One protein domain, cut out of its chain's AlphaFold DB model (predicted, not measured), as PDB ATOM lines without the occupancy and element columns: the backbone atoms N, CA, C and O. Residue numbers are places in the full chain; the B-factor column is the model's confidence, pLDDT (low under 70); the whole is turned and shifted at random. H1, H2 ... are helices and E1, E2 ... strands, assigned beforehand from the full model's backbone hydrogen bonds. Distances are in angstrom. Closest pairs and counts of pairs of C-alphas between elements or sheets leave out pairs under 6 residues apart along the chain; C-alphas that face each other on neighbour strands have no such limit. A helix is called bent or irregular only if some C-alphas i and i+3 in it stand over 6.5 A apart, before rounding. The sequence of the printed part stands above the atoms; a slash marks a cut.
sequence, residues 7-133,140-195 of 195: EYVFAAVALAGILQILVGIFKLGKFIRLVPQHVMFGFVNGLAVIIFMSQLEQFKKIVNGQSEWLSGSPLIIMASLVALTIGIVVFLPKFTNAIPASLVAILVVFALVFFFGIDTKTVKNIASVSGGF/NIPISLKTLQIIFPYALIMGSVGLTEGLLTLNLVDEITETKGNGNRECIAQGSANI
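Overview. This is residues 7 to 133 and 140 to 195 of the 195 residues of the protein "Sulfate permease family protein" of Flavobacterium urumqiense (UniProt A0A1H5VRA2). Two separate lobes are bridged by the long helix H3, leaving an open frame: one lobe has H1, H2 and H7 gathered on the long helix H6, and the other has the helical hairpin H4 and H5, with the small strand hairpin E1 and E2 near H3's far end. The printed part has 183 residues, in the order H1 H2 H3 E1 E2 H4 H5 H6 H7; E1 and E2 are antiparallel and the class is mostly helix. It is loose, with a radius of gyration of the C-alphas of 21.5 A and spans of 58 by 48 by 38 A.

Along the chain. H1, residues 7 to 25, begins at C-alpha 7 (321.757, 370.510, 590.331) and is 27.2 A long. H2 is residues 28 to 34, and H3, residues 37 to 59, is 34.3 A long. E1 is residues 60 to 63 and E2 66 to 69. H4, residues 73 to 94, is 31.8 A long; H5 is residues 101 to 115. H6, residues 145 to 177, is 45.6 A long, with a kink of 37 degrees near residue 152. H7, residues 183 to 194, ends at C-alpha 194 (330.780, 372.707, 601.113). H4 and H6 are only just irregular: C-alphas 90 and 93 are 6.7 A apart, and 150 and 153 are 7.0 A.

Arrangement. H6, with residues 151 to 163 alone, touches H1, closest at the C-alphas of Ala 16 and Ala 155, 4.4 A. H7 touches H1 at a shallow tilt of 22 degrees, opposite ways, closest at the C-alphas of Gly 17 and Gly 191, 3.7 A. H2 touches H6, closest at the C-alphas of Ile 32 and Thr 164, 6.4 A. H3 and H6 are apart. In the hairpin E1 and E2, N 61 and O 68 are 2.8 A apart, within hydrogen-bond range. H4 and H5 touch, closest at the C-alphas of Val 89 and Ala 101, 5.0 A. Every O i to N i+4 pair is within hydrogen-bond range in H1, H5 and H7; the counts are 17 of 19 in H3, 16 of 18 in H4, 27 of 29 in H6 and 0 of 3 in H2, where 4 of 4 O i to N i+3 pairs are within range.

Size, cuts and confidence. The C-alphas of Phe 26 and Gly 72 are farthest apart, 58.9 A. Residues 134 to 139 are not printed; C-alphas 133 and 140 are 19.3 A apart across the cut. No link printed whole is long. Residue 127 alone is under 70 in pLDDT.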
ATOM      1  N   GLU A   7     320.396 370.329 590.858       91.94
ATOM      2  CA  GLU A   7     321.757 370.510 590.331       91.94
ATOM      3  C   GLU A   7     322.280 371.943 590.520       91.94
ATOM      4  O   GLU A   7     323.410 372.159 590.947       91.94
ATOM      5  N   TYR A   8     321.426 372.947 590.300       93.44
ATOM      6  CA  TYR A   8     321.775 374.350 590.544       93.44
ATOM      7  C   TYR A   8     322.007 374.659 592.028       93.44
ATOM      8  O   TYR A   8     322.768 375.571 592.340       93.44
ATOM      9  N   VAL A   9     321.361 373.923 592.942       93.12
ATOM     10  CA  VAL A   9     321.602 374.065 594.385       93.12
ATOM     11  C   VAL A   9     322.985 373.527 594.714       93.12
ATOM     12  O   VAL A   9     323.762 374.251 595.324       93.12
ATOM     13  N   PHE A  10     323.328 372.322 594.255       93.31
ATOM     14  CA  PHE A  10     324.659 371.756 594.487       93.31
ATOM     15  C   PHE A  10     325.769 372.641 593.917       93.31
ATOM     16  O   PHE A  10     326.753 372.910 594.599       93.31
ATOM     17  N   ALA A  11     325.577 373.189 592.718       94.88
ATOM     18  CA  ALA A  11     326.525 374.139 592.150       94.88
ATOM     19  C   ALA A  11     326.645 375.441 592.955       94.88
ATOM     20  O   ALA A  11     327.746 375.963 593.117       94.88
ATOM     21  N   ALA A  12     325.530 375.973 593.467       95.94
ATOM     22  CA  ALA A  12     325.553 377.153 594.324       95.94
ATOM     23  C   ALA A  12     326.266 376.881 595.660       95.94
ATOM     24  O   ALA A  12     327.004 377.746 596.125       95.94
ATOM     25  N   VAL A  13     326.092 375.689 596.244       95.94
ATOM     26  CA  VAL A  13     326.775 375.252 597.477       95.94
ATOM     27  C   VAL A  13     328.281 375.118 597.242       95.94
ATOM     28  O   VAL A  13     329.062 375.718 597.977       95.94
ATOM     29  N   ALA A  14     328.692 374.442 596.167       96.19
ATOM     30  CA  ALA A  14     330.105 374.313 595.810       96.19
ATOM     31  C   ALA A  14     330.754 375.687 595.550       96.19
ATOM     32  O   ALA A  14     331.855 375.972 596.026       96.19
ATOM     33  N   LEU A  15     330.050 376.587 594.850       97.06
ATOM     34  CA  LEU A  15     330.514 377.960 594.642       97.06
ATOM     35  C   LEU A  15     330.593 378.747 595.959       97.06
ATOM     36  O   LEU A  15     331.547 379.499 596.154       97.06
ATOM     37  N   ALA A  16     329.638 378.565 596.875       97.88
ATOM     38  CA  ALA A  16     329.707 379.150 598.211       97.88
ATOM     39  C   ALA A  16     330.958 378.656 598.951       97.88
ATOM     40  O   ALA A  16     331.681 379.473 599.516       97.88
ATOM     41  N   GLY A  17     331.270 377.359 598.865       97.62
ATOM     42  CA  GLY A  17     332.484 376.778 599.434       97.62
ATOM     43  C   GLY A  17     333.764 377.413 598.886       97.62
ATOM     44  O   GLY A  17     334.632 377.828 599.655       97.62
ATOM     45  N   ILE A  18     333.841 377.618 597.567       97.75
ATOM     46  CA  ILE A  18     334.956 378.346 596.937       97.75
ATOM     47  C   ILE A  18     335.076 379.767 597.510       97.75
ATOM     48  O   ILE A  18     336.168 380.180 597.907       97.75
ATOM     49  N   LEU A  19     333.973 380.517 597.593       97.31
ATOM     50  CA  LEU A  19     333.978 381.879 598.143       97.31
ATOM     51  C   LEU A  19     334.443 381.906 599.609       97.31
ATOM     52  O   LEU A  19     335.206 382.791 599.997       97.31
ATOM     53  N   GLN A  20     334.034 380.924 600.412       97.75
ATOM     54  CA  GLN A  20     334.437 380.788 601.813       97.75
ATOM     55  C   GLN A  20     335.932 380.490 601.965       97.75
ATOM     56  O   GLN A  20     336.612 381.130 602.775       97.75
ATOM     57  N   ILE A  21     336.472 379.596 601.131       98.06
ATOM     58  CA  ILE A  21     337.914 379.331 601.076       98.06
ATOM     59  C   ILE A  21     338.672 380.611 600.715       98.06
ATOM     60  O   ILE A  21     339.648 380.947 601.390       98.06
ATOM     61  N   LEU A  22     338.214 381.365 599.709       97.31
ATOM     62  CA  LEU A  22     338.839 382.637 599.328       97.31
ATOM     63  C   LEU A  22     338.831 383.637 600.493       97.31
ATOM     64  O   LEU A  22     339.859 384.252 600.777       97.31
ATOM     65  N   VAL A  23     337.718 383.755 601.223       95.75
ATOM     66  CA  VAL A  23     337.630 384.591 602.433       95.75
ATOM     67  C   VAL A  23     338.672 384.184 603.480       95.75
ATOM     68  O   VAL A  23     339.326 385.055 604.061       95.75
ATOM     69  N   GLY A  24     338.875 382.885 603.697       95.75
ATOM     70  CA  GLY A  24     339.897 382.379 604.611       95.75
ATOM     71  C   GLY A  24     341.331 382.654 604.143       95.75
ATOM     72  O   GLY A  24     342.141 383.168 604.920       95.75
ATOM     73  N   ILE A  25     341.636 382.393 602.867       97.06
ATOM     74  CA  ILE A  25     342.961 382.619 602.260       97.06
ATOM     75  C   ILE A  25     343.346 384.101 602.315       97.06
ATOM     76  O   ILE A  25     344.445 384.446 602.755       97.06
ATOM     77  N   PHE A  26     342.427 384.991 601.935       96.69
ATOM     78  CA  PHE A  26     342.643 386.441 601.967       96.69
ATOM     79  C   PHE A  26     342.543 387.045 603.377       96.69
ATOM     80  O   PHE A  26     342.648 388.261 603.542       96.69
ATOM     81  N   LYS A  27     342.376 386.213 604.413       93.50
ATOM     82  CA  LYS A  27     342.276 386.621 605.821       93.50
ATOM     83  C   LYS A  27     341.148 387.628 606.082       93.50
ATOM     84  O   LYS A  27     341.270 388.513 606.936       93.50
ATOM     85  N   LEU A  28     340.051 387.491 605.339       92.44
ATOM     86  CA  LEU A  28     338.882 388.364 605.415       92.44
ATOM     87  C   LEU A  28     337.916 387.957 606.543       92.44
ATOM     88  O   LEU A  28     337.005 388.719 606.850       92.44
ATOM     89  N   GLY A  29     338.139 386.827 607.228       84.19
ATOM     90  CA  GLY A  29     337.274 386.361 608.323       84.19
ATOM     91  C   GLY A  29     337.128 387.369 609.471       84.19
ATOM     92  O   GLY A  29     336.087 387.440 610.116       84.19
ATOM     93  N   LYS A  30     338.122 388.244 609.681       82.62
ATOM     94  CA  LYS A  30     338.044 389.324 610.683       82.62
ATOM     95  C   LYS A  30     336.923 390.337 610.414       82.62
ATOM     96  O   LYS A  30     336.457 390.978 611.353       82.62
ATOM     97  N   PHE A  31     336.505 390.492 609.156       85.38
ATOM     98  CA  PHE A  31     335.489 391.468 608.759       85.38
ATOM     99  C   PHE A  31     334.071 391.041 609.124       85.38
ATOM    100  O   PHE A  31     333.179 391.881 609.104       85.38
ATOM    101  N   ILE A  32     333.861 389.792 609.556       78.81
ATOM    102  CA  ILE A  32     332.562 389.360 610.083       78.81
ATOM    103  C   ILE A  32     332.104 390.212 611.272       78.81
ATOM    104  O   ILE A  32     330.915 390.429 611.472       78.81
ATOM    105  N   ARG A  33     333.058 390.781 612.020       76.19
ATOM    106  CA  ARG A  33     332.794 391.694 613.139       76.19
ATOM    107  C   ARG A  33     332.128 393.004 612.707       76.19
ATOM    108  O   ARG A  33     331.648 393.735 613.563       76.19
ATOM    109  N   LEU A  34     332.123 393.317 611.409       84.50
ATOM    110  CA  LEU A  34     331.450 394.491 610.853       84.50
ATOM    111  C   LEU A  34     329.963 394.244 610.568       84.50
ATOM    112  O   LEU A  34     329.257 395.202 610.256       84.50
ATOM    113  N   VAL A  35     329.477 392.999 610.649       83.50
ATOM    114  CA  VAL A  35     328.060 392.692 610.424       83.50
ATOM    115  C   VAL A  35     327.233 393.281 611.574       83.50
ATOM    116  O   VAL A  35     327.423 392.882 612.726       83.50
ATOM    117  N   PRO A  36     326.309 394.223 611.305       86.75
ATOM    118  CA  PRO A  36     325.517 394.839 612.362       86.75
ATOM    119  C   PRO A  36     324.610 393.814 613.049       86.75
ATOM    120  O   PRO A  36     323.935 393.025 612.384       86.75
ATOM    121  N   GLN A  37     324.499 393.888 614.378       83.94
ATOM    122  CA  GLN A  37     323.622 393.000 615.157       83.94
ATOM    123  C   GLN A  37     322.157 393.066 614.696       83.94
ATOM    124  O   GLN A  37     321.463 392.054 614.682       83.94
ATOM    125  N   HIS A  38     321.692 394.233 614.240       90.56
ATOM    126  CA  HIS A  38     320.341 394.396 613.695       90.56
ATOM    127  C   HIS A  38     320.077 393.501 612.474       90.56
ATOM    128  O   HIS A  38     318.978 392.968 612.336       90.56
ATOM    129  N   VAL A  39     321.083 393.297 611.614       88.06
ATOM    130  CA  VAL A  39     320.976 392.406 610.448       88.06
ATOM    131  C   VAL A  39     320.872 390.954 610.907       88.06
ATOM    132  O   VAL A  39     320.031 390.217 610.401       88.06
ATOM    133  N   MET A  40     321.657 390.567 611.917       83.88
ATOM    134  CA  MET A  40     321.600 389.227 612.507       83.88
ATOM    135  C   MET A  40     320.234 388.923 613.120       83.88
ATOM    136  O   MET A  40     319.643 387.889 612.817       83.88
ATOM    137  N   PHE A  41     319.694 389.836 613.930       88.69
ATOM    138  CA  PHE A  41     318.363 389.661 614.514       88.69
ATOM    139  C   PHE A  41     317.268 389.622 613.444       88.69
ATOM    140  O   PHE A  41     316.362 388.794 613.529       88.69
ATOM    141  N   GLY A  42     317.368 390.468 612.413       91.44
ATOM    142  CA  GLY A  42     316.465 390.424 611.264       91.44
ATOM    143  C   GLY A  42     316.507 389.071 610.547       91.44
ATOM    144  O   GLY A  42     315.457 388.493 610.270       91.44
ATOM    145  N   PHE A  43     317.707 388.537 610.311       87.75
ATOM    146  CA  PHE A  43     317.906 387.235 609.679       87.75
ATOM    147  C   PHE A  43     317.327 386.086 610.514       87.75
ATOM    148  O   PHE A  43     316.510 385.325 610.000       87.75
ATOM    149  N   VAL A  44     317.680 385.983 611.800       90.38
ATOM    150  CA  VAL A  44     317.212 384.894 612.679       90.38
ATOM    151  C   VAL A  44     315.690 384.925 612.846       90.38
ATOM    152  O   VAL A  44     315.040 383.884 612.742       90.38
ATOM    153  N   ASN A  45     315.094 386.109 613.025       94.31
ATOM    154  CA  ASN A  45     313.636 386.245 613.102       94.31
ATOM    155  C   ASN A  45     312.960 385.882 611.772       94.31
ATOM    156  O   ASN A  45     311.949 385.180 611.765       94.31
ATOM    157  N   GLY A  46     313.528 386.315 610.642       93.88
ATOM    158  CA  GLY A  46     313.042 385.944 609.314       93.88
ATOM    159  C   GLY A  46     313.088 384.432 609.085       93.88
ATOM    160  O   GLY A  46     312.096 383.845 608.653       93.88
ATOM    161  N   LEU A  47     314.202 383.787 609.443       93.19
ATOM    162  CA  LEU A  47     314.366 382.335 609.373       93.19
ATOM    163  C   LEU A  47     313.330 381.615 610.248       93.19
ATOM    164  O   LEU A  47     312.693 380.673 609.778       93.19
ATOM    165  N   ALA A  48     313.106 382.082 611.480       93.94
ATOM    166  CA  ALA A  48     312.107 381.510 612.381       93.94
ATOM    167  C   ALA A  48     310.691 381.563 611.780       93.94
ATOM    168  O   ALA A  48     309.970 380.562 611.798       93.94
ATOM    169  N   VAL A  49     310.311 382.698 611.184       96.25
ATOM    170  CA  VAL A  49     309.016 382.854 610.505       96.25
ATOM    171  C   VAL A  49     308.910 381.927 609.293       96.25
ATOM    172  O   VAL A  49     307.882 381.272 609.125       96.25
ATOM    173  N   ILE A  50     309.959 381.815 608.473       94.62
ATOM    174  CA  ILE A  50     309.967 380.922 607.302       94.62
ATOM    175  C   ILE A  50     309.819 379.458 607.727       94.62
ATOM    176  O   ILE A  50     309.014 378.730 607.140       94.62
ATOM    177  N   ILE A  51     310.547 379.024 608.760       95.06
ATOM    178  CA  ILE A  51     310.434 377.662 609.301       95.06
ATOM    179  C   ILE A  51     309.008 377.415 609.794       95.06
ATOM    180  O   ILE A  51     308.411 376.401 609.428       95.06
ATOM    181  N   PHE A  52     308.439 378.346 610.565       96.25
ATOM    182  CA  PHE A  52     307.069 378.246 611.068       96.25
ATOM    183  C   PHE A  52     306.041 378.155 609.930       96.25
ATOM    184  O   PHE A  52     305.208 377.247 609.919       96.25
ATOM    185  N   MET A  53     306.131 379.036 608.930       95.06
ATOM    186  CA  MET A  53     305.259 379.003 607.753       95.06
ATOM    187  C   MET A  53     305.396 377.688 606.973       95.06
ATOM    188  O   MET A  53     304.390 377.139 606.528       95.06
ATOM    189  N   SER A  54     306.610 377.142 606.858       92.19
ATOM    190  CA  SER A  54     306.844 375.839 606.227       92.19
ATOM    191  C   SER A  54     306.196 374.685 607.002       92.19
ATOM    192  O   SER A  54     305.688 373.749 606.382       92.19
ATOM    193  N   GLN A  55     306.124 374.759 608.337       94.12
ATOM    194  CA  GLN A  55     305.394 373.757 609.126       94.12
ATOM    195  C   GLN A  55     303.884 373.799 608.860       94.12
ATOM    196  O   GLN A  55     303.245 372.748 608.810       94.12
ATOM    197  N   LEU A  56     303.303 374.979 608.612       92.88
ATOM    198  CA  LEU A  56     301.882 375.094 608.257       92.88
ATOM    199  C   LEU A  56     301.550 374.417 606.918       92.88
ATOM    200  O   LEU A  56     300.428 373.946 606.735       92.88
ATOM    201  N   GLU A  57     302.506 374.292 605.991       90.31
ATOM    202  CA  GLU A  57     302.298 373.528 604.751       90.31
ATOM    203  C   GLU A  57     302.062 372.029 605.009       90.31
ATOM    204  O   GLU A  57     301.446 371.355 604.182       90.31
ATOM    205  N   GLN A  58     302.471 371.496 606.168       89.88
ATOM    206  CA  GLN A  58     302.183 370.106 606.544       89.88
ATOM    207  C   GLN A  58     300.709 369.871 606.894       89.88
ATOM    208  O   GLN A  58     300.241 368.737 606.811       89.88
ATOM    209  N   PHE A  59     299.961 370.939 607.186       92.12
ATOM    210  CA  PHE A  59     298.508 370.913 607.372       92.12
ATOM    211  C   PHE A  59     297.730 371.006 606.053       92.12
ATOM    212  O   PHE A  59     296.516 371.215 606.060       92.12
ATOM    213  N   LYS A  60     298.406 370.847 604.910       89.56
ATOM    214  CA  LYS A  60     297.782 370.759 603.589       89.56
ATOM    215  C   LYS A  60     297.954 369.363 602.998       89.56
ATOM    216  O   LYS A  60     299.000 368.720 603.148       89.56
ATOM    217  N   LYS A  61     296.928 368.918 602.280       85.75
ATOM    218  CA  LYS A  61     296.919 367.712 601.448       85.75
ATOM    219  C   LYS A  61     296.801 368.107 599.978       85.75
ATOM    220  O   LYS A  61     296.228 369.143 599.649       85.75
ATOM    221  N   ILE A  62     297.344 367.277 599.096       80.88
ATOM    222  CA  ILE A  62     297.191 367.455 597.652       80.88
ATOM    223  C   ILE A  62     296.029 366.569 597.213       80.88
ATOM    224  O   ILE A  62     296.123 365.347 597.305       80.88
ATOM    225  N   VAL A  63     294.942 367.184 596.757       79.69
ATOM    226  CA  VAL A  63     293.780 366.494 596.184       79.69
ATOM    227  C   VAL A  63     293.627 366.998 594.757       79.69
ATOM    228  O   VAL A  63     293.548 368.200 594.528       79.69
ATOM    229  N   ASN A  64     293.659 366.094 593.775       74.75
ATOM    230  CA  ASN A  64     293.514 366.432 592.351       74.75
ATOM    231  C   ASN A  64     294.495 367.515 591.847       74.75
ATOM    232  O   ASN A  64     294.148 368.352 591.018       74.75
ATOM    233  N   GLY A  65     295.725 367.528 592.372       76.06
ATOM    234  CA  GLY A  65     296.748 368.518 592.016       76.06
ATOM    235  C   GLY A  65     296.557 369.899 592.655       76.06
ATOM    236  O   GLY A  65     297.400 370.773 592.456       76.06
ATOM    237  N   GLN A  66     295.508 370.097 593.457       80.00
ATOM    238  CA  GLN A  66     295.279 371.321 594.222       80.00
ATOM    239  C   GLN A  66     295.648 371.121 595.696       80.00
ATOM    240  O   GLN A  66     295.465 370.049 596.272       80.00
ATOM    241  N   SER A  67     296.226 372.162 596.297       84.50
ATOM    242  CA  SER A  67     296.577 372.165 597.718       84.50
ATOM    243  C   SER A  67     295.366 372.570 598.548       84.50
ATOM    244  O   SER A  67     294.993 373.742 598.565       84.50
ATOM    245  N   GLU A  68     294.791 371.614 599.268       88.81
ATOM    246  CA  GLU A  68     293.663 371.828 600.172       88.81
ATOM    247  C   GLU A  68     294.114 371.716 601.629       88.81
ATOM    248  O   GLU A  68     294.979 370.908 601.971       88.81
ATOM    249  N   TRP A  69     293.519 372.512 602.514       91.19
ATOM    250  CA  TRP A  69     293.764 372.394 603.950       91.19
ATOM    251  C   TRP A  69     293.156 371.104 604.508       91.19
ATOM    252  O   TRP A  69     292.098 370.653 604.064       91.19
ATOM    253  N   LEU A  70     293.825 370.504 605.496       90.44
ATOM    254  CA  LEU A  70     293.252 369.404 606.262       90.44
ATOM    255  C   LEU A  70     291.983 369.885 606.970       90.44
ATOM    256  O   LEU A  70     291.947 370.963 607.560       90.44
ATOM    257  N   SER A  71     290.949 369.055 606.933       89.81
ATOM    258  CA  SER A  71     289.656 369.313 607.561       89.81
ATOM    259  C   SER A  71     289.132 368.037 608.217       89.81
ATOM    260  O   SER A  71     289.538 366.932 607.855       89.81
ATOM    261  N   GLY A  72     288.252 368.181 609.213       91.12
ATOM    262  CA  GLY A  72     287.651 367.051 609.926       91.12
ATOM    263  C   GLY A  72     288.655 366.248 610.761       91.12
ATOM    264  O   GLY A  72     289.534 366.813 611.411       91.12
ATOM    265  N   SER A  73     288.512 364.919 610.748       90.94
ATOM    266  CA  SER A  73     289.310 364.005 611.582       90.94
ATOM    267  C   SER A  73     290.833 364.112 611.349       90.94
ATOM    268  O   SER A  73     291.559 364.287 612.330       90.94
ATOM    269  N   PRO A  74     291.355 364.144 610.099       91.19
ATOM    270  CA  PRO A  74     292.795 364.297 609.852       91.19
ATOM    271  C   PRO A  74     293.421 365.561 610.458       91.19
ATOM    272  O   PRO A  74     294.560 365.525 610.920       91.19
ATOM    273  N   LEU A  75     292.682 366.678 610.486       93.31
ATOM    274  CA  LEU A  75     293.152 367.921 611.103       93.31
ATOM    275  C   LEU A  75     293.308 367.757 612.617       93.31
ATOM    276  O   LEU A  75     294.327 368.157 613.173       93.31
ATOM    277  N   ILE A  76     292.308 367.158 613.270       94.44
ATOM    278  CA  ILE A  76     292.303 366.939 614.722       94.44
ATOM    279  C   ILE A  76     293.435 365.990 615.115       94.44
ATOM    280  O   ILE A  76     294.153 366.269 616.075       94.44
ATOM    281  N   ILE A  77     293.635 364.910 614.357       94.19
ATOM    282  CA  ILE A  77     294.731 363.960 614.574       94.19
ATOM    283  C   ILE A  77     296.079 364.680 614.464       94.19
ATOM    284  O   ILE A  77     296.871 364.636 615.404       94.19
ATOM    285  N   MET A  78     296.324 365.398 613.362       93.88
ATOM    286  CA  MET A  78     297.578 366.129 613.158       93.88
ATOM    287  C   MET A  78     297.816 367.169 614.260       93.88
ATOM    288  O   MET A  78     298.891 367.205 614.856       93.88
ATOM    289  N   ALA A  79     296.805 367.981 614.581       95.19
ATOM    290  CA  ALA A  79     296.897 368.993 615.629       95.19
ATOM    291  C   ALA A  79     297.174 368.370 617.008       95.19
ATOM    292  O   ALA A  79     297.979 368.908 617.763       95.19
ATOM    293  N   SER A  80     296.570 367.218 617.315       96.06
ATOM    294  CA  SER A  80     296.786 366.503 618.579       96.06
ATOM    295  C   SER A  80     298.207 365.952 618.685       96.06
ATOM    296  O   SER A  80     298.838 366.089 619.729       96.06
ATOM    297  N   LEU A  81     298.745 365.383 617.601       96.19
ATOM    298  CA  LEU A  81     300.129 364.896 617.562       96.19
ATOM    299  C   LEU A  81     301.137 366.050 617.681       96.19
ATOM    300  O   LEU A  81     302.134 365.929 618.398       96.19
ATOM    301  N   VAL A  82     300.869 367.189 617.037       96.44
ATOM    302  CA  VAL A  82     301.687 368.404 617.175       96.44
ATOM    303  C   VAL A  82     301.619 368.948 618.602       96.44
ATOM    304  O   VAL A  82     302.660 369.220 619.197       96.44
ATOM    305  N   ALA A  83     300.424 369.050 619.187       97.50
ATOM    306  CA  ALA A  83     300.244 369.499 620.564       97.50
ATOM    307  C   ALA A  83     300.950 368.571 621.563       97.50
ATOM    308  O   ALA A  83     301.616 369.053 622.478       97.50
ATOM    309  N   LEU A  84     300.878 367.253 621.353       97.69
ATOM    310  CA  LEU A  84     301.616 366.265 622.138       97.69
ATOM    311  C   LEU A  84     303.132 366.468 622.010       97.69
ATOM    312  O   LEU A  84     303.829 366.496 623.020       97.69
ATOM    313  N   THR A  85     303.637 366.662 620.788       97.19
ATOM    314  CA  THR A  85     305.063 366.925 620.525       97.19
ATOM    315  C   THR A  85     305.535 368.172 621.272       97.19
ATOM    316  O   THR A  85     306.532 368.119 621.992       97.19
ATOM    317  N   ILE A  86     304.795 369.279 621.155       97.31
ATOM    318  CA  ILE A  86     305.089 370.534 621.861       97.31
ATOM    319  C   ILE A  86     305.034 370.314 623.376       97.31
ATOM    320  O   ILE A  86     305.933 370.754 624.091       97.31
ATOM    321  N   GLY A  87     304.025 369.589 623.865       97.81
ATOM    322  CA  GLY A  87     303.888 369.242 625.276       97.81
ATOM    323  C   GLY A  87     305.115 368.501 625.806       97.81
ATOM    324  O   GLY A  87     305.694 368.914 626.808       97.81
ATOM    325  N   ILE A  88     305.576 367.459 625.111       96.81
ATOM    326  CA  ILE A  88     306.773 366.709 625.517       96.81
ATOM    327  C   ILE A  88     307.999 367.628 625.531       96.81
ATOM    328  O   ILE A  88     308.718 367.662 626.527       96.81
ATOM    329  N   VAL A  89     308.217 368.416 624.475       96.62
ATOM    330  CA  VAL A  89     309.387 369.303 624.372       96.62
ATOM    331  C   VAL A  89     309.412 370.369 625.476       96.62
ATOM    332  O   VAL A  89     310.483 370.678 625.992       96.62
ATOM    333  N   VAL A  90     308.255 370.904 625.874       96.38
ATOM    334  CA  VAL A  90     308.155 371.973 626.886       96.38
ATOM    335  C   VAL A  90     308.161 371.437 628.319       96.38
ATOM    336  O   VAL A  90     308.726 372.072 629.214       96.38
ATOM    337  N   PHE A  91     307.506 370.301 628.571       96.56
ATOM    338  CA  PHE A  91     307.316 369.792 629.931       96.56
ATOM    339  C   PHE A  91     308.375 368.773 630.348       96.56
ATOM    340  O   PHE A  91     308.761 368.782 631.513       96.56
ATOM    341  N   LEU A  92     308.893 367.935 629.443       95.81
ATOM    342  CA  LEU A  92     309.846 366.883 629.815       95.81
ATOM    343  C   LEU A  92     311.156 367.410 630.436       95.81
ATOM    344  O   LEU A  92     311.549 366.857 631.466       95.81
ATOM    345  N   PRO A  93     311.791 368.493 629.928       94.81
ATOM    346  CA  PRO A  93     312.995 369.062 630.548       94.81
ATOM    347  C   PRO A  93     312.792 369.507 632.004       94.81
ATOM    348  O   PRO A  93     313.745 369.602 632.773       94.81
ATOM    349  N   LYS A  94     311.540 369.765 632.415       93.81
ATOM    350  CA  LYS A  94     311.207 370.125 633.803       93.81
ATOM    351  C   LYS A  94     311.280 368.933 634.760       93.81
ATOM    352  O   LYS A  94     311.345 369.143 635.965       93.81
ATOM    353  N   PHE A  95     311.265 367.706 634.238       93.88
ATOM    354  CA  PHE A  95     311.359 366.473 635.022       93.88
ATOM    355  C   PHE A  95     312.718 365.783 634.865       93.88
ATOM    356  O   PHE A  95     313.219 365.197 635.820       93.88
ATOM    357  N   THR A  96     313.320 365.834 633.673       92.75
ATOM    358  CA  THR A  96     314.624 365.218 633.402       92.75
ATOM    359  C   THR A  96     315.372 365.949 632.294       92.75
ATOM    360  O   THR A  96     314.793 366.301 631.272       92.75
ATOM    361  N   ASN A  97     316.682 366.118 632.481       89.38
ATOM    362  CA  ASN A  97     317.593 366.695 631.486       89.38
ATOM    363  C   ASN A  97     318.603 365.670 630.945       89.38
ATOM    364  O   ASN A  97     319.536 366.039 630.239       89.38
ATOM    365  N   ALA A  98     318.441 364.382 631.271       93.81
ATOM    366  CA  ALA A  98     319.376 363.339 630.845       93.81
ATOM    367  C   ALA A  98     319.278 363.017 629.341       93.81
ATOM    368  O   ALA A  98     320.248 362.557 628.746       93.81
ATOM    369  N   ILE A  99     318.107 363.234 628.732       94.06
ATOM    370  CA  ILE A  99     317.826 362.893 627.332       94.06
ATOM    371  C   ILE A  99     317.223 364.123 626.635       94.06
ATOM    372  O   ILE A  99     316.321 364.742 627.204       94.06
ATOM    373  N   PRO A 100     317.652 364.474 625.403       95.06
ATOM    374  CA  PRO A 100     317.042 365.559 624.638       95.06
ATOM    375  C   PRO A 100     315.534 365.352 624.460       95.06
ATOM    376  O   PRO A 100     315.094 364.326 623.936       95.06
ATOM    377  N   ALA A 101     314.726 366.339 624.848       95.81
ATOM    378  CA  ALA A 101     313.270 366.208 624.800       95.81
ATOM    379  C   ALA A 101     312.722 366.019 623.375       95.81
ATOM    380  O   ALA A 101     311.720 365.331 623.188       95.81
ATOM    381  N   SER A 102     313.410 366.557 622.362       95.19
ATOM    382  CA  SER A 102     313.092 366.324 620.949       95.19
ATOM    383  C   SER A 102     313.205 364.847 620.557       95.19
ATOM    384  O   SER A 102     312.335 364.341 619.851       95.19
ATOM    385  N   LEU A 103     314.222 364.133 621.055       96.00
ATOM    386  CA  LEU A 103     314.399 362.702 620.799       96.00
ATOM    387  C   LEU A 103     313.251 361.894 621.409       96.00
ATOM    388  O   LEU A 103     312.678 361.030 620.747       96.00
ATOM    389  N   VAL A 104     312.878 362.211 622.650       96.75
ATOM    390  CA  VAL A 104     311.755 361.550 623.328       96.75
ATOM    391  C   VAL A 104     310.443 361.818 622.595       96.75
ATOM    392  O   VAL A 104     309.685 360.882 622.355       96.75
ATOM    393  N   ALA A 105     310.195 363.060 622.175       97.00
ATOM    394  CA  ALA A 105     308.996 363.409 621.422       97.00
ATOM    395  C   ALA A 105     308.880 362.607 620.115       97.00
ATOM    396  O   ALA A 105     307.824 362.036 619.846       97.00
ATOM    397  N   ILE A 106     309.971 362.497 619.346       95.88
ATOM    398  CA  ILE A 106     310.007 361.700 618.109       95.88
ATOM    399  C   ILE A 106     309.665 360.235 618.395       95.88
ATOM    400  O   ILE A 106     308.796 359.679 617.726       95.88
ATOM    401  N   LEU A 107     310.310 359.613 619.387       96.75
ATOM    402  CA  LEU A 107     310.099 358.197 619.708       96.75
ATOM    403  C   LEU A 107     308.678 357.913 620.199       96.75
ATOM    404  O   LEU A 107     308.070 356.932 619.773       96.75
ATOM    405  N   VAL A 108     308.135 358.776 621.060       96.69
ATOM    406  CA  VAL A 108     306.778 358.625 621.604       96.69
ATOM    407  C   VAL A 108     305.735 358.777 620.503       96.69
ATOM    408  O   VAL A 108     304.862 357.921 620.373       96.69
ATOM    409  N   VAL A 109     305.830 359.827 619.683       96.62
ATOM    410  CA  VAL A 109     304.879 360.061 618.588       96.62
ATOM    411  C   VAL A 109     304.985 358.963 617.532       96.62
ATOM    412  O   VAL A 109     303.958 358.472 617.070       96.62
ATOM    413  N   PHE A 110     306.202 358.523 617.195       95.56
ATOM    414  CA  PHE A 110     306.414 357.382 616.307       95.56
ATOM    415  C   PHE A 110     305.753 356.112 616.849       95.56
ATOM    416  O   PHE A 110     304.973 355.490 616.132       95.56
ATOM    417  N   ALA A 111     306.026 355.742 618.105       96.31
ATOM    418  CA  ALA A 111     305.457 354.546 618.719       96.31
ATOM    419  C   ALA A 111     303.926 354.614 618.745       96.31
ATOM    420  O   ALA A 111     303.259 353.647 618.385       96.31
ATOM    421  N   LEU A 112     303.366 355.771 619.098       96.44
ATOM    422  CA  LEU A 112     301.926 355.995 619.119       96.44
ATOM    423  C   LEU A 112     301.323 355.801 617.718       96.44
ATOM    424  O   LEU A 112     300.405 355.002 617.550       96.44
ATOM    425  N   VAL A 113     301.866 356.462 616.694       95.44
ATOM    426  CA  VAL A 113     301.364 356.336 615.316       95.44
ATOM    427  C   VAL A 113     301.508 354.904 614.792       95.44
ATOM    428  O   VAL A 113     300.580 354.391 614.170       95.44
ATOM    429  N   PHE A 114     302.637 354.245 615.068       94.06
ATOM    430  CA  PHE A 114     302.932 352.898 614.584       94.06
ATOM    431  C   PHE A 114     302.056 351.826 615.244       94.06
ATOM    432  O   PHE A 114     301.439 351.030 614.538       94.06
ATOM    433  N   PHE A 115     301.965 351.806 616.578       96.06
ATOM    434  CA  PHE A 115     301.224 350.764 617.298       96.06
ATOM    435  C   PHE A 115     299.706 350.940 617.219       96.06
ATOM    436  O   PHE A 115     298.989 349.944 617.178       96.06
ATOM    437  N   PHE A 116     299.208 352.181 617.171       94.75
ATOM    438  CA  PHE A 116     297.773 352.452 617.045       94.75
ATOM    439  C   PHE A 116     297.304 352.593 615.589       94.75
ATOM    440  O   PHE A 116     296.118 352.817 615.358       94.75
ATOM    441  N   GLY A 117     298.206 352.465 614.609       91.56
ATOM    442  CA  GLY A 117     297.866 352.534 613.185       91.56
ATOM    443  C   GLY A 117     297.213 353.857 612.778       91.56
ATOM    444  O   GLY A 117     296.287 353.862 611.970       91.56
ATOM    445  N   ILE A 118     297.650 354.976 613.365       92.44
ATOM    446  CA  ILE A 118     297.041 356.287 613.113       92.44
ATOM    447  C   ILE A 118     297.377 356.743 611.695       92.44
ATOM    448  O   ILE A 118     298.544 356.960 611.367       92.44
ATOM    449  N   ASP A 119     296.348 356.955 610.876       87.62
ATOM    450  CA  ASP A 119     296.524 357.507 609.537       87.62
ATOM    451  C   ASP A 119     296.899 358.993 609.620       87.62
ATOM    452  O   ASP A 119     296.113 359.854 610.023       87.62
ATOM    453  N   THR A 120     298.151 359.286 609.283       88.31
ATOM    454  CA  THR A 120     298.703 360.638 609.253       88.31
ATOM    455  C   THR A 120     299.803 360.740 608.204       88.31
ATOM    456  O   THR A 120     300.328 359.746 607.693       88.31
ATOM    457  N   LYS A 121     300.191 361.971 607.870       84.31
ATOM    458  CA  LYS A 121     301.280 362.225 606.930       84.31
ATOM    459  C   LYS A 121     302.608 361.794 607.555       84.31
ATOM    460  O   LYS A 121     303.050 362.368 608.544       84.31
ATOM    461  N   THR A 122     303.258 360.800 606.958       86.25
ATOM    462  CA  THR A 122     304.568 360.311 607.408       86.25
ATOM    463  C   THR A 122     305.698 360.899 606.567       86.25
ATOM    464  O   THR A 122     305.486 361.338 605.436       86.25
ATOM    465  N   VAL A 123     306.931 360.870 607.089       84.69
ATOM    466  CA  VAL A 123     308.132 361.336 606.365       84.69
ATOM    467  C   VAL A 123     308.305 360.609 605.024       84.69
ATOM    468  O   VAL A 123     308.683 361.229 604.032       84.69
ATOM    469  N   LYS A 124     307.928 359.325 604.959       79.56
ATOM    470  CA  LYS A 124     307.948 358.513 603.733       79.56
ATOM    471  C   LYS A 124     307.069 359.092 602.616       79.56
ATOM    472  O   LYS A 124     307.395 358.935 601.445       79.56
ATOM    473  N   ASN A 125     305.981 359.777 602.966       74.94
ATOM    474  CA  ASN A 125     305.083 360.407 601.995       74.94
ATOM    475  C   ASN A 125     305.660 361.716 601.429       74.94
ATOM    476  O   ASN A 125     305.138 362.240 600.449       74.94
ATOM    477  N   ILE A 126     306.691 362.275 602.072       73.38
ATOM    478  CA  ILE A 126     307.286 363.571 601.724       73.38
ATOM    479  C   ILE A 126     308.566 363.376 600.911       73.38
ATOM    480  O   ILE A 126     308.794 364.097 599.943       73.38
ATOM    481  N   ALA A 127     309.396 362.407 601.296       69.00
ATOM    482  CA  ALA A 127     310.655 362.123 600.630       69.00
ATOM    483  C   ALA A 127     310.920 360.617 600.590       69.00
ATOM    484  O   ALA A 127     310.697 359.896 601.567       69.00
ATOM    485  N   SER A 128     311.456 360.145 599.464       72.19
ATOM    486  CA  SER A 128     312.004 358.798 599.368       72.19
ATOM    487  C   SER A 128     313.299 358.739 600.173       72.19
ATOM    488  O   SER A 128     314.325 359.267 599.748       72.19
ATOM    489  N   VAL A 129     313.259 358.100 601.339       73.75
ATOM    490  CA  VAL A 129     314.469 357.787 602.103       73.75
ATOM    491  C   VAL A 129     315.008 356.452 601.595       73.75
ATOM    492  O   VAL A 129     314.549 355.388 602.005       73.75
ATOM    493  N   SER A 130     315.944 356.506 600.651       72.00
ATOM    494  CA  SER A 130     316.714 355.346 600.197       72.00
ATOM    495  C   SER A 130     318.047 355.305 600.941       72.00
ATOM    496  O   SER A 130     318.807 356.269 600.886       72.00
ATOM    497  N   GLY A 131     318.338 354.204 601.635       73.19
ATOM    498  CA  GLY A 131     319.662 353.975 602.209       73.19
ATOM    499  C   GLY A 131     320.666 353.631 601.109       73.19
ATOM    500  O   GLY A 131     320.392 352.782 600.265       73.19
ATOM    501  N   GLY A 132     321.818 354.293 601.110       81.94
ATOM    502  CA  GLY A 132     322.910 354.038 600.177       81.94
ATOM    503  C   GLY A 132     324.094 354.951 600.470       81.94
ATOM    504  O   GLY A 132     323.942 355.981 601.125       81.94
ATOM    505  N   PHE A 133     325.279 354.571 599.999       85.94
ATOM    506  CA  PHE A 133     326.423 355.480 600.008       85.94
ATOM    507  C   PHE A 133     326.137 356.627 599.025       85.94
ATOM    508  O   PHE A 133     325.769 356.329 597.883       85.94
ATOM    509  N   ASN A 140     325.573 368.604 587.284       90.25
ATOM    510  CA  ASN A 140     325.436 368.571 585.830       90.25
ATOM    511  C   ASN A 140     324.618 369.775 585.344       90.25
ATOM    512  O   ASN A 140     323.415 369.689 585.090       90.25
ATOM    513  N   ILE A 141     325.283 370.926 585.249       90.12
ATOM    514  CA  ILE A 141     324.704 372.188 584.779       90.12
ATOM    515  C   ILE A 141     325.526 372.761 583.621       90.12
ATOM    516  O   ILE A 141     326.742 372.567 583.573       90.12
ATOM    517  N   PRO A 142     324.912 373.528 582.700       90.44
ATOM    518  CA  PRO A 142     325.666 374.213 581.660       90.44
ATOM    519  C   PRO A 142     326.680 375.167 582.292       90.44
ATOM    520  O   PRO A 142     326.290 376.099 582.998       90.44
ATOM    521  N   ILE A 143     327.971 374.975 582.028       89.44
ATOM    522  CA  ILE A 143     329.015 375.903 582.477       89.44
ATOM    523  C   ILE A 143     328.960 377.127 581.561       89.44
ATOM    524  O   ILE A 143     329.558 377.163 580.490       89.44
ATOM    525  N   SER A 144     328.157 378.114 581.954       93.38
ATOM    526  CA  SER A 144     327.935 379.334 581.182       93.38
ATOM    527  C   SER A 144     327.891 380.556 582.090       93.38
ATOM    528  O   SER A 144     327.563 380.457 583.276       93.38
ATOM    529  N   LEU A 145     328.151 381.734 581.517       93.06
ATOM    530  CA  LEU A 145     328.035 383.000 582.243       93.06
ATOM    531  C   LEU A 145     326.615 383.210 582.797       93.06
ATOM    532  O   LEU A 145     326.453 383.725 583.898       93.06
ATOM    533  N   LYS A 146     325.590 382.749 582.070       93.19
ATOM    534  CA  LYS A 146     324.192 382.800 582.512       93.19
ATOM    535  C   LYS A 146     323.973 381.952 583.763       93.19
ATOM    536  O   LYS A 146     323.335 382.398 584.708       93.19
ATOM    537  N   THR A 147     324.531 380.747 583.787       92.38
ATOM    538  CA  THR A 147     324.454 379.860 584.950       92.38
ATOM    539  C   THR A 147     325.149 380.478 586.154       92.38
ATOM    540  O   THR A 147     324.571 380.493 587.238       92.38
ATOM    541  N   LEU A 148     326.336 381.065 585.955       93.75
ATOM    542  CA  LEU A 148     327.048 381.787 587.005       93.75
ATOM    543  C   LEU A 148     326.212 382.953 587.547       93.75
ATOM    544  O   LEU A 148     326.051 383.061 588.756       93.75
ATOM    545  N   GLN A 149     325.615 383.773 586.679       94.94
ATOM    546  CA  GLN A 149     324.720 384.864 587.089       94.94
ATOM    547  C   GLN A 149     323.511 384.372 587.895       94.94
ATOM    548  O   GLN A 149     323.044 385.077 588.785       94.94
ATOM    549  N   ILE A 150     323.018 383.163 587.608       93.50
ATOM    550  CA  ILE A 150     321.923 382.550 588.363       93.50
ATOM    551  C   ILE A 150     322.397 382.113 589.748       93.50
ATOM    552  O   ILE A 150     321.731 382.437 590.724       93.50
ATOM    553  N   ILE A 151     323.504 381.370 589.857       95.38
ATOM    554  CA  ILE A 151     323.925 380.760 591.133       95.38
ATOM    555  C   ILE A 151     324.706 381.717 592.038       95.38
ATOM    556  O   ILE A 151     324.658 381.565 593.256       95.38
ATOM    557  N   PHE A 152     325.402 382.706 591.472       96.50
ATOM    558  CA  PHE A 152     326.321 383.577 592.203       96.50
ATOM    559  C   PHE A 152     325.655 384.360 593.347       96.50
ATOM    560  O   PHE A 152     326.203 384.330 594.449       96.50
ATOM    561  N   PRO A 153     324.470 384.988 593.183       95.94
ATOM    562  CA  PRO A 153     323.805 385.675 594.292       95.94
ATOM    563  C   PRO A 153     323.448 384.727 595.442       95.94
ATOM    564  O   PRO A 153     323.640 385.069 596.607       95.94
ATOM    565  N   TYR A 154     322.980 383.514 595.127       94.38
ATOM    566  CA  TYR A 154     322.646 382.514 596.144       94.38
ATOM    567  C   TYR A 154     323.896 381.985 596.845       94.38
ATOM    568  O   TYR A 154     323.896 381.876 598.067       94.38
ATOM    569  N   ALA A 155     324.967 381.713 596.095       96.44
ATOM    570  CA  ALA A 155     326.249 381.282 596.641       96.44
ATOM    571  C   ALA A 155     326.863 382.346 597.561       96.44
ATOM    572  O   ALA A 155     327.379 382.020 598.626       96.44
ATOM    573  N   LEU A 156     326.761 383.625 597.186       95.19
ATOM    574  CA  LEU A 156     327.242 384.739 597.998       95.19
ATOM    575  C   LEU A 156     326.462 384.856 599.312       95.19
ATOM    576  O   LEU A 156     327.075 384.978 600.373       95.19
ATOM    577  N   ILE A 157     325.127 384.798 599.256       92.06
ATOM    578  CA  ILE A 157     324.274 384.853 600.452       92.06
ATOM    579  C   ILE A 157     324.547 383.641 601.346       92.06
ATOM    580  O   ILE A 157     324.838 383.812 602.525       92.06
ATOM    581  N   MET A 158     324.507 382.429 600.786       93.19
ATOM    582  CA  MET A 158     324.726 381.185 601.525       93.19
ATOM    583  C   MET A 158     326.123 381.133 602.144       93.19
ATOM    584  O   MET A 158     326.263 380.818 603.323       93.19
ATOM    585  N   GLY A 159     327.147 381.503 601.373       94.81
ATOM    586  CA  GLY A 159     328.522 381.585 601.846       94.81
ATOM    587  C   GLY A 159     328.662 382.573 603.001       94.81
ATOM    588  O   GLY A 159     329.250 382.231 604.024       94.81
ATOM    589  N   SER A 160     328.065 383.763 602.874       91.50
ATOM    590  CA  SER A 160     328.109 384.812 603.904       91.50
ATOM    591  C   SER A 160     327.379 384.407 605.184       91.50
ATOM    592  O   SER A 160     327.937 384.554 606.269       91.50
ATOM    593  N   VAL A 161     326.158 383.872 605.074       91.31
ATOM    594  CA  VAL A 161     325.387 383.365 606.222       91.31
ATOM    595  C   VAL A 161     326.162 382.250 606.915       91.31
ATOM    596  O   VAL A 161     326.372 382.325 608.122       91.31
ATOM    597  N   GLY A 162     326.680 381.288 606.144       93.44
ATOM    598  CA  GLY A 162     327.470 380.186 606.675       93.44
ATOM    599  C   GLY A 162     328.687 380.665 607.467       93.44
ATOM    600  O   GLY A 162     328.883 380.214 608.592       93.44
ATOM    601  N   LEU A 163     329.465 381.608 606.924       93.62
ATOM    602  CA  LEU A 163     330.612 382.177 607.642       93.62
ATOM    603  C   LEU A 163     330.189 382.954 608.883       93.62
ATOM    604  O   LEU A 163     330.898 382.949 609.885       93.62
ATOM    605  N   THR A 164     329.053 383.645 608.825       90.81
ATOM    606  CA  THR A 164     328.566 384.418 609.965       90.81
ATOM    607  C   THR A 164     328.183 383.494 611.112       90.81
ATOM    608  O   THR A 164     328.639 383.700 612.233       90.81
ATOM    609  N   GLU A 165     327.420 382.438 610.835       91.12
ATOM    610  CA  GLU A 165     327.042 381.436 611.835       91.12
ATOM    611  C   GLU A 165     328.258 380.670 612.369       91.12
ATOM    612  O   GLU A 165     328.404 380.538 613.584       91.12
ATOM    613  N   GLY A 166     329.170 380.236 611.490       92.69
ATOM    614  CA  GLY A 166     330.389 379.526 611.884       92.69
ATOM    615  C   GLY A 166     331.291 380.374 612.781       92.69
ATOM    616  O   GLY A 166     331.698 379.939 613.856       92.69
ATOM    617  N   LEU A 167     331.540 381.632 612.407       91.12
ATOM    618  CA  LEU A 167     332.409 382.523 613.179       91.12
ATOM    619  C   LEU A 167     331.759 383.018 614.476       91.12
ATOM    620  O   LEU A 167     332.467 383.212 615.463       91.12
ATOM    621  N   LEU A 168     330.438 383.219 614.512       88.25
ATOM    622  CA  LEU A 168     329.728 383.522 615.761       88.25
ATOM    623  C   LEU A 168     329.745 382.328 616.713       88.25
ATOM    624  O   LEU A 168     329.995 382.512 617.903       88.25
ATOM    625  N   THR A 169     329.554 381.120 616.184       91.88
ATOM    626  CA  THR A 169     329.669 379.886 616.968       91.88
ATOM    627  C   THR A 169     331.087 379.726 617.506       91.88
ATOM    628  O   THR A 169     331.253 379.452 618.688       91.88
ATOM    629  N   LEU A 170     332.111 379.985 616.686       91.75
ATOM    630  CA  LEU A 170     333.506 379.951 617.120       91.75
ATOM    631  C   LEU A 170     333.781 380.951 618.249       91.75
ATOM    632  O   LEU A 170     334.405 380.580 619.233       91.75
ATOM    633  N   ASN A 171     333.287 382.191 618.138       87.38
ATOM    634  CA  ASN A 171     333.462 383.195 619.192       87.38
ATOM    635  C   ASN A 171     332.755 382.787 620.495       87.38
ATOM    636  O   ASN A 171     333.307 382.999 621.568       87.38
ATOM    637  N   LEU A 172     331.556 382.201 620.409       88.56
ATOM    638  CA  LEU A 172     330.832 381.707 621.582       88.56
ATOM    639  C   LEU A 172     331.568 380.533 622.238       88.56
ATOM    640  O   LEU A 172     331.672 380.475 623.458       88.56
ATOM    641  N   VAL A 173     332.094 379.605 621.433       93.69
ATOM    642  CA  VAL A 173     332.921 378.502 621.934       93.69
ATOM    643  C   VAL A 173     334.165 379.056 622.617       93.69
ATOM    644  O   VAL A 173     334.404 378.700 623.761       93.69
ATOM    645  N   ASP A 174     334.888 379.973 621.970       92.00
ATOM    646  CA  ASP A 174     336.077 380.633 622.521       92.00
ATOM    647  C   ASP A 174     335.807 381.323 623.866       92.00
ATOM    648  O   ASP A 174     336.645 381.256 624.763       92.00
ATOM    649  N   GLU A 175     334.645 381.960 624.019       90.69
ATOM    650  CA  GLU A 175     334.219 382.596 625.270       90.69
ATOM    651  C   GLU A 175     333.935 381.566 626.372       90.69
ATOM    652  O   GLU A 175     334.359 381.755 627.509       90.69
ATOM    653  N   ILE A 176     333.273 380.452 626.041       94.88
ATOM    654  CA  ILE A 176     332.956 379.379 626.996       94.88
ATOM    655  C   ILE A 176     334.212 378.599 627.410       94.88
ATOM    656  O   ILE A 176     334.322 378.178 628.561       94.88
ATOM    657  N   THR A 177     335.137 378.357 626.477       95.50
ATOM    658  CA  THR A 177     336.348 377.552 626.711       95.50
ATOM    659  C   THR A 177     337.563 378.383 627.102       95.50
ATOM    660  O   THR A 177     338.616 377.805 627.364       95.50
ATOM    661  N   GLU A 178     337.444 379.713 627.124       93.56
ATOM    662  CA  GLU A 178     338.543 380.658 627.355       93.56
ATOM    663  C   GLU A 178     339.736 380.434 626.396       93.56
ATOM    664  O   GLU A 178     340.906 380.604 626.750       93.56
ATOM    665  N   THR A 179     339.450 380.043 625.148       93.75
ATOM    666  CA  THR A 179     340.461 379.799 624.103       93.75
ATOM    667  C   THR A 179     340.387 380.825 622.976       93.75
ATOM    668  O   THR A 179     339.529 381.699 622.951       93.75
ATOM    669  N   LYS A 180     341.327 380.747 622.024       89.19
ATOM    670  CA  LYS A 180     341.330 381.596 620.830       89.19
ATOM    671  C   LYS A 180     341.331 380.761 619.555       89.19
ATOM    672  O   LYS A 180     342.368 380.233 619.142       89.19
ATOM    673  N   GLY A 181     340.184 380.714 618.904       88.62
ATOM    674  CA  GLY A 181     339.948 380.109 617.614       88.62
ATOM    675  C   GLY A 181     340.554 380.911 616.468       88.62
ATOM    676  O   GLY A 181     340.861 382.105 616.558       88.62
ATOM    677  N   ASN A 182     340.740 380.234 615.336       93.06
ATOM    678  CA  ASN A 182     341.234 380.853 614.113       93.06
ATOM    679  C   ASN A 182     340.112 380.937 613.079       93.06
ATOM    680  O   ASN A 182     339.894 379.998 612.316       93.06
ATOM    681  N   GLY A 183     339.462 382.098 613.008       92.31
ATOM    682  CA  GLY A 183     338.358 382.318 612.077       92.31
ATOM    683  C   GLY A 183     338.723 382.110 610.605       92.31
ATOM    684  O   GLY A 183     337.917 381.602 609.845       92.31
ATOM    685  N   ASN A 184     339.954 382.409 610.176       95.06
ATOM    686  CA  ASN A 184     340.335 382.162 608.779       95.06
ATOM    687  C   ASN A 184     340.469 380.665 608.477       95.06
ATOM    688  O   ASN A 184     340.153 380.235 607.371       95.06
ATOM    689  N   ARG A 185     340.927 379.873 609.457       95.38
ATOM    690  CA  ARG A 185     340.969 378.411 609.344       95.38
ATOM    691  C   ARG A 185     339.556 377.831 609.317       95.38
ATOM    692  O   ARG A 185     339.322 376.923 608.530       95.38
ATOM    693  N   GLU A 186     338.641 378.393 610.104       95.44
ATOM    694  CA  GLU A 186     337.217 378.044 610.076       95.44
ATOM    695  C   GLU A 186     336.603 378.310 608.695       95.44
ATOM    696  O   GLU A 186     336.003 377.412 608.114       95.44
ATOM    697  N   CYS A 187     336.860 379.481 608.096       96.38
ATOM    698  CA  CYS A 187     336.388 379.794 606.743       96.38
ATOM    699  C   CYS A 187     336.866 378.770 605.696       96.38
ATOM    700  O   CYS A 187     336.096 378.372 604.823       96.38
ATOM    701  N   ILE A 188     338.134 378.344 605.775       97.56
ATOM    702  CA  ILE A 188     338.686 377.331 604.863       97.56
ATOM    703  C   ILE A 188     338.041 375.971 605.130       97.56
ATOM    704  O   ILE A 188     337.627 375.319 604.182       97.56
ATOM    705  N   ALA A 189     337.926 375.555 606.395       97.12
ATOM    706  CA  ALA A 189     337.342 374.266 606.763       97.12
ATOM    707  C   ALA A 189     335.878 374.155 606.316       97.12
ATOM    708  O   ALA A 189     335.507 373.185 605.657       97.12
ATOM    709  N   GLN A 190     335.072 375.177 606.604       97.38
ATOM    710  CA  GLN A 190     333.678 375.244 606.185       97.38
ATOM    711  C   GLN A 190     333.550 375.274 604.659       97.38
ATOM    712  O   GLN A 190     332.724 374.561 604.089       97.38
ATOM    713  N   GLY A 191     334.399 376.056 603.990       97.25
ATOM    714  CA  GLY A 191     334.404 376.124 602.537       97.25
ATOM    715  C   GLY A 191     334.800 374.806 601.876       97.25
ATOM    716  O   GLY A 191     334.172 374.408 600.902       97.25
ATOM    717  N   SER A 192     335.775 374.087 602.438       97.69
ATOM    718  CA  SER A 192     336.147 372.741 601.992       97.69
ATOM    719  C   SER A 192     335.060 371.703 602.253       97.69
ATOM    720  O   SER A 192     334.953 370.773 601.473       97.69
ATOM    721  N   ALA A 193     334.260 371.844 603.314       96.69
ATOM    722  CA  ALA A 193     333.144 370.935 603.583       96.69
ATOM    723  C   ALA A 193     331.956 371.148 602.627       96.69
ATOM    724  O   ALA A 193     331.177 370.227 602.397       96.69
ATOM    725  N   ASN A 194     331.807 372.364 602.096       96.06
ATOM    726  CA  ASN A 194     330.780 372.707 601.113       96.06
ATOM    727  C   ASN A 194     331.143 372.304 599.670       96.06
ATOM    728  O   ASN A 194     330.258 372.313 598.815       96.06
ATOM    729  N   ILE A 195     332.414 372.004 599.385       93.75
ATOM    730  CA  ILE A 195     332.881 371.493 598.082       93.75
ATOM    731  C   ILE A 195     332.787 369.970 598.078       93.75
ATOM    732  O   ILE A 195     332.225 369.442 597.093       93.75
TER     733      ILE A 195